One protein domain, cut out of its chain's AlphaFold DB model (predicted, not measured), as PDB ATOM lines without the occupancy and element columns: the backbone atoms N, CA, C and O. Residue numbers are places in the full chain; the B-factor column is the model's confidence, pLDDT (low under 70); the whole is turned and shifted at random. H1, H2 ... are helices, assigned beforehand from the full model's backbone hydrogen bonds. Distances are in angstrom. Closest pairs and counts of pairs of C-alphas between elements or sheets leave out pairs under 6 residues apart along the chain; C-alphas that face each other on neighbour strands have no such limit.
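This is residues 37 to 88 of the 88 residues of an uncharacterized protein of Streptomyces rimosus subsp. paromomycinus (UniProt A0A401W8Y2). Little regular structure is present: a long loop, residues 43 to 71, runs from short helix H1 at one end to a turn around Gly 60 at the other and folds back to H2, with the last residues beside the outgoing strand-like stretch. The 52 printed residues hold two named helices, H1 then H2, and no named strand; the class is all helix, with 14 residues in named elements. The whole is loose, radius of gyration of the C-alphas 13.6 A, spanning 43 by 20 by 19 A.

H1, residues 39 to 42, begins at C-alpha 39 (177.529, 165.610, 253.100). H2, residues 72 to 81, measures 14.4 A and ends at C-alpha 81 (180.807, 163.537, 247.344).

H1 and H2 only just touch, with 3 pairs of C-alphas within 8 A; the closest, of Leu 39 and Leu 81, are 6.9 A apart. Residues 50 to 51 pair with residues 84 to 85, parallel. In H2 every O i to N i+4 pair is within hydrogen-bond range; H1 is too short for one.

The C-alphas farthest apart, of Glu 41 and Gly 60, are 42.7 A apart. The printed part has no cut; the H1 to H2 link is long, 29 residues. Residue 88, the chain's last, has pLDDT under 70.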
ATOM      1  N   VAL A  37     170.854 164.778 256.918       97.62
ATOM      2  CA  VAL A  37     172.129 164.132 256.634       97.62
ATOM      3  C   VAL A  37     173.174 165.173 256.224       97.62
ATOM      4  O   VAL A  37     172.935 166.056 255.399       97.62
ATOM      5  N   SER A  38     174.362 165.085 256.814       96.94
ATOM      6  CA  SER A  38     175.510 165.867 256.357       96.94
ATOM      7  C   SER A  38     176.092 165.285 255.064       96.94
ATOM      8  O   SER A  38     175.908 164.111 254.749       96.94
ATOM      9  N   LEU A  39     176.862 166.088 254.321       95.69
ATOM     10  CA  LEU A  39     177.529 165.610 253.100       95.69
ATOM     11  C   LEU A  39     178.452 164.411 253.375       95.69
ATOM     12  O   LEU A  39     178.539 163.499 252.558       95.69
ATOM     13  N   ASP A  40     179.106 164.389 254.538       97.00
ATOM     14  CA  ASP A  40     180.033 163.328 254.940       97.00
ATOM     15  C   ASP A  40     179.298 162.015 255.232       97.00
ATOM     16  O   ASP A  40     179.756 160.938 254.852       97.00
ATOM     17  N   GLU A  41     178.132 162.102 255.874       97.69
ATOM     18  CA  GLU A  41     177.265 160.949 256.135       97.69
ATOM     19  C   GLU A  41     176.613 160.414 254.855       97.69
ATOM     20  O   GLU A  41     176.281 159.232 254.792       97.69
ATOM     21  N   ALA A  42     176.457 161.255 253.828       97.31
ATOM     22  CA  ALA A  42     175.884 160.871 252.543       97.31
ATOM     23  C   ALA A  42     176.886 160.186 251.594       97.31
ATOM     24  O   ALA A  42     176.462 159.594 250.605       97.31
ATOM     25  N   LEU A  43     178.198 160.207 251.877       97.69
ATOM     26  CA  LEU A  43     179.221 159.600 251.007       97.69
ATOM     27  C   LEU A  43     178.924 158.145 250.591       97.69
ATOM     28  O   LEU A  43     179.104 157.829 249.415       97.69
ATOM     29  N   PRO A  44     178.440 157.248 251.478       97.69
ATOM     30  CA  PRO A  44     178.120 155.877 251.084       97.69
ATOM     31  C   PRO A  44     176.993 155.775 250.050       97.69
ATOM     32  O   PRO A  44     176.991 154.831 249.267       97.69
ATOM     33  N   HIS A  45     176.057 156.733 250.024       97.25
ATOM     34  CA  HIS A  45     174.964 156.777 249.041       97.25
ATOM     35  C   HIS A  45     175.481 157.051 247.628       97.25
ATOM     36  O   HIS A  45     174.976 156.497 246.656       97.25
ATOM     37  N   PHE A  46     176.522 157.876 247.515       97.75
ATOM     38  CA  PHE A  46     177.119 158.270 246.239       97.75
ATOM     39  C   PHE A  46     178.279 157.369 245.790       97.75
ATOM     40  O   PHE A  46     178.882 157.615 244.746       97.75
ATOM     41  N   ALA A  47     178.602 156.311 246.535       97.19
ATOM     42  CA  ALA A  47     179.715 155.429 246.209       97.19
ATOM     43  C   ALA A  47     179.519 154.744 244.841       97.19
ATOM     44  O   ALA A  47     178.616 153.929 244.658       97.19
ATOM     45  N   GLY A  48     180.394 155.059 243.882       96.88
ATOM     46  CA  GLY A  48     180.312 154.542 242.511       96.88
ATOM     47  C   GLY A  48     179.237 155.211 241.648       96.88
ATOM     48  O   GLY A  48     178.938 154.709 240.564       96.88
ATOM     49  N   ALA A  49     178.650 156.319 242.108       97.62
ATOM     50  CA  ALA A  49     177.731 157.116 241.308       97.62
ATOM     51  C   ALA A  49     178.476 157.850 240.186       97.62
ATOM     52  O   ALA A  49     179.618 158.278 240.356       97.62
ATOM     53  N   ALA A  50     177.786 158.044 239.062       97.06
ATOM     54  CA  ALA A  50     178.256 158.861 237.953       97.06
ATOM     55  C   ALA A  50     177.200 159.907 237.570       97.06
ATOM     56  O   ALA A  50     175.998 159.637 237.633       97.06
ATOM     57  N   MET A  51     177.646 161.093 237.161       96.19
ATOM     58  CA  MET A  51     176.804 162.226 236.781       96.19
ATOM     59  C   MET A  51     177.203 162.759 235.406       96.19
ATOM     60  O   MET A  51     178.384 162.885 235.116       96.19
ATOM     61  N   VAL A  52     176.217 163.112 234.582       95.50
ATOM     62  CA  VAL A  52     176.405 163.837 233.318       95.50
ATOM     63  C   VAL A  52     175.455 165.022 233.282       95.50
ATOM     64  O   VAL A  52     174.286 164.887 233.646       95.50
ATOM     65  N   SER A  53     175.934 166.156 232.780       93.38
ATOM     66  CA  SER A  53     175.106 167.335 232.531       93.38
ATOM     67  C   SER A  53     174.969 167.577 231.039       93.38
ATOM     68  O   SER A  53     175.938 167.474 230.288       93.38
ATOM     69  N   LYS A  54     173.750 167.899 230.599       92.44
ATOM     70  CA  LYS A  54     173.434 168.206 229.202       92.44
ATOM     71  C   LYS A  54     172.604 169.472 229.108       92.44
ATOM     72  O   LYS A  54     171.775 169.740 229.975       92.44
ATOM     73  N   MET A  55     172.809 170.230 228.039       89.31
ATOM     74  CA  MET A  55     172.053 171.452 227.793       89.31
ATOM     75  C   MET A  55     170.623 171.128 227.355       89.31
ATOM     76  O   MET A  55     170.405 170.347 226.431       89.31
ATOM     77  N   ILE A  56     169.644 171.758 228.007       89.44
ATOM     78  CA  ILE A  56     168.234 171.715 227.609       89.44
ATOM     79  C   ILE A  56     167.902 173.046 226.932       89.44
ATOM     80  O   ILE A  56     167.903 174.094 227.576       89.44
ATOM     81  N   ARG A  57     167.664 172.994 225.621       88.00
ATOM     82  CA  ARG A  57     167.350 174.140 224.746       88.00
ATOM     83  C   ARG A  57     166.060 173.897 223.962       88.00
ATOM     84  O   ARG A  57     165.516 172.795 224.018       88.00
ATOM     85  N   GLU A  58     165.561 174.898 223.251       91.00
ATOM     86  CA  GLU A  58     164.405 174.751 222.367       91.00
ATOM     87  C   GLU A  58     164.646 173.730 221.238       91.00
ATOM     88  O   GLU A  58     165.779 173.449 220.843       91.00
ATOM     89  N   GLU A  59     163.556 173.173 220.702       88.75
ATOM     90  CA  GLU A  59     163.607 172.250 219.564       88.75
ATOM     91  C   GLU A  59     164.282 172.921 218.357       88.75
ATOM     92  O   GLU A  59     163.866 173.994 217.911       88.75
ATOM     93  N   GLY A  60     165.307 172.270 217.806       89.06
ATOM     94  CA  GLY A  60     166.090 172.779 216.677       89.06
ATOM     95  C   GLY A  60     167.330 173.588 217.067       89.06
ATOM     96  O   GLY A  60     168.102 173.950 216.178       89.06
ATOM     97  N   ASP A  61     167.559 173.835 218.359       91.06
ATOM     98  CA  ASP A  61     168.820 174.396 218.838       91.06
ATOM     99  C   ASP A  61     169.953 173.349 218.710       91.06
ATOM    100  O   ASP A  61     169.797 172.216 219.182       91.06
ATOM    101  N   PRO A  62     171.087 173.681 218.061       90.81
ATOM    102  CA  PRO A  62     172.184 172.736 217.830       90.81
ATOM    103  C   PRO A  62     172.882 172.270 219.116       90.81
ATOM    104  O   PRO A  62     173.492 171.196 219.124       90.81
ATOM    105  N   ASP A  63     172.786 173.052 220.190       90.00
ATOM    106  CA  ASP A  63     173.396 172.758 221.482       90.00
ATOM    107  C   ASP A  63     172.475 171.899 222.364       90.00
ATOM    108  O   ASP A  63     172.902 171.401 223.409       90.00
ATOM    109  N   HIS A  64     171.222 171.661 221.957       91.38
ATOM    110  CA  HIS A  64     170.316 170.782 222.691       91.38
ATOM    111  C   HIS A  64     170.905 169.370 222.843       91.38
ATOM    112  O   HIS A  64     171.286 168.711 221.876       91.38
ATOM    113  N   GLY A  65     170.949 168.871 224.078       90.50
ATOM    114  CA  GLY A  65     171.436 167.532 224.404       90.50
ATOM    115  C   GLY A  65     172.958 167.369 224.351       90.50
ATOM    116  O   GLY A  65     173.447 166.288 224.702       90.50
ATOM    117  N   GLN A  66     173.705 168.410 223.968       92.62
ATOM    118  CA  GLN A  66     175.161 168.408 224.078       92.62
ATOM    119  C   GLN A  66     175.570 168.400 225.554       92.62
ATOM    120  O   GLN A  66     174.889 169.015 226.389       92.62
ATOM    121  N   PRO A  67     176.660 167.699 225.900       92.44
ATOM    122  CA  PRO A  67     177.185 167.747 227.248       92.44
ATOM    123  C   PRO A  67     177.653 169.152 227.630       92.44
ATOM    124  O   PRO A  67     178.083 169.936 226.785       92.44
ATOM    125  N   THR A  68     177.601 169.454 228.923       90.62
ATOM    126  CA  THR A  68     178.169 170.675 229.494       90.62
ATOM    127  C   THR A  68     178.965 170.341 230.743       90.62
ATOM    128  O   THR A  68     178.574 169.473 231.520       90.62
ATOM    129  N   ALA A  69     180.067 171.058 230.949       90.94
ATOM    130  CA  ALA A  69     180.809 170.990 232.198       90.94
ATOM    131  C   ALA A  69     179.993 171.631 233.339       90.94
ATOM    132  O   ALA A  69     179.271 172.609 233.092       90.94
ATOM    133  N   PRO A  70     180.115 171.123 234.577       90.94
ATOM    134  CA  PRO A  70     179.526 171.765 235.741       90.94
ATOM    135  C   PRO A  70     180.264 173.076 236.039       90.94
ATOM    136  O   PRO A  70     181.442 173.248 235.712       90.94
ATOM    137  N   CYS A  71     179.594 174.012 236.710       89.12
ATOM    138  CA  CYS A  71     180.273 175.205 237.219       89.12
ATOM    139  C   CYS A  71     181.273 174.838 238.331       89.12
ATOM    140  O   CYS A  71     181.158 173.780 238.955       89.12
ATOM    141  N   ALA A  72     182.212 175.735 238.650       88.31
ATOM    142  CA  ALA A  72     183.258 175.471 239.645       88.31
ATOM    143  C   ALA A  72     182.704 175.036 241.020       88.31
ATOM    144  O   ALA A  72     183.258 174.150 241.668       88.31
ATOM    145  N   ALA A  73     181.580 175.621 241.451       88.94
ATOM    146  CA  ALA A  73     180.920 175.254 242.704       88.94
ATOM    147  C   ALA A  73     180.307 173.843 242.663       88.94
ATOM    148  O   ALA A  73     180.442 173.089 243.626       88.94
ATOM    149  N   CYS A  74     179.655 173.471 241.556       91.88
ATOM    150  CA  CYS A  74     179.081 172.133 241.407       91.88
ATOM    151  C   CYS A  74     180.172 171.075 241.248       91.88
ATOM    152  O   CYS A  74     180.048 170.013 241.848       91.88
ATOM    153  N   GLN A  75     181.265 171.383 240.540       93.50
ATOM    154  CA  GLN A  75     182.425 170.494 240.471       93.50
ATOM    155  C   GLN A  75     182.977 170.208 241.874       93.50
ATOM    156  O   GLN A  75     183.133 169.051 242.243       93.50
ATOM    157  N   ALA A  76     183.174 171.241 242.701       94.25
ATOM    158  CA  ALA A  76     183.659 171.057 244.069       94.25
ATOM    159  C   ALA A  76     182.715 170.197 244.935       94.25
ATOM    160  O   ALA A  76     183.179 169.418 245.769       94.25
ATOM    161  N   LEU A  77     181.397 170.320 244.745       94.69
ATOM    162  CA  LEU A  77     180.401 169.489 245.428       94.69
ATOM    163  C   LEU A  77     180.463 168.024 244.969       94.69
ATOM    164  O   LEU A  77     180.478 167.124 245.807       94.69
ATOM    165  N   ILE A  78     180.516 167.796 243.655       95.81
ATOM    166  CA  ILE A  78     180.639 166.473 243.026       95.81
ATOM    167  C   ILE A  78     181.910 165.772 243.525       95.81
ATOM    168  O   ILE A  78     181.832 164.647 244.024       95.81
ATOM    169  N   ASP A  79     183.045 166.476 243.507       96.38
ATOM    170  CA  ASP A  79     184.333 165.972 243.992       96.38
ATOM    171  C   ASP A  79     184.274 165.626 245.485       96.38
ATOM    172  O   ASP A  79     184.761 164.578 245.912       96.38
ATOM    173  N   ARG A  80     183.641 166.484 246.301       96.50
ATOM    174  CA  ARG A  80     183.493 166.253 247.746       96.50
ATOM    175  C   ARG A  80     182.701 164.984 248.049       96.50
ATOM    176  O   ARG A  80     183.015 164.323 249.044       96.50
ATOM    177  N   LEU A  81     181.688 164.698 247.231       97.62
ATOM    178  CA  LEU A  81     180.807 163.537 247.344       97.62
ATOM    179  C   LEU A  81     181.379 162.275 246.680       97.62
ATOM    180  O   LEU A  81     180.829 161.195 246.878       97.62
ATOM    181  N   GLY A  82     182.482 162.390 245.934       97.12
ATOM    182  CA  GLY A  82     183.113 161.266 245.238       97.12
ATOM    183  C   GLY A  82     182.303 160.746 244.049       97.12
ATOM    184  O   GLY A  82     182.401 159.565 243.720       97.12
ATOM    185  N   ILE A  83     181.488 161.607 243.433       97.69
ATOM    186  CA  ILE A  83     180.696 161.282 242.244       97.69
ATOM    187  C   ILE A  83     181.594 161.422 241.010       97.69
ATOM    188  O   ILE A  83     182.271 162.435 240.852       97.69
ATOM    189  N   ASP A  84     181.582 160.434 240.118       97.25
ATOM    190  CA  ASP A  84     182.320 160.511 238.855       97.25
ATOM    191  C   ASP A  84     181.562 161.384 237.845       97.25
ATOM    192  O   ASP A  84     180.414 161.093 237.505       97.25
ATOM    193  N   PHE A  85     182.164 162.468 237.359       95.56
ATOM    194  CA  PHE A  85     181.530 163.288 236.327       95.56
ATOM    195  C   PHE A  85     181.909 162.772 234.938       95.56
ATOM    196  O   PHE A  85     183.049 162.901 234.492       95.56
ATOM    197  N   VAL A  86     180.930 162.213 234.234       92.19
ATOM    198  CA  VAL A  86     181.097 161.604 232.916       92.19
ATOM    199  C   VAL A  86     180.476 162.491 231.844       92.19
ATOM    200  O   VAL A  86     179.335 162.929 231.959       92.19
ATOM    201  N   GLY A  87     181.210 162.727 230.760       74.56
ATOM    202  CA  GLY A  87     180.700 163.466 229.605       74.56
ATOM    203  C   GLY A  87     181.225 164.886 229.446       74.56
ATOM    204  O   GLY A  87     180.597 165.635 228.715       74.56
ATOM    205  N   ALA A  88     182.347 165.253 230.068       59.50
ATOM    206  CA  ALA A  88     183.166 166.360 229.563       59.50
ATOM    207  C   ALA A  88     183.904 165.959 228.271       59.50
ATOM    208  O   ALA A  88     184.297 164.772 228.163       59.50
TER     209      ALA A  88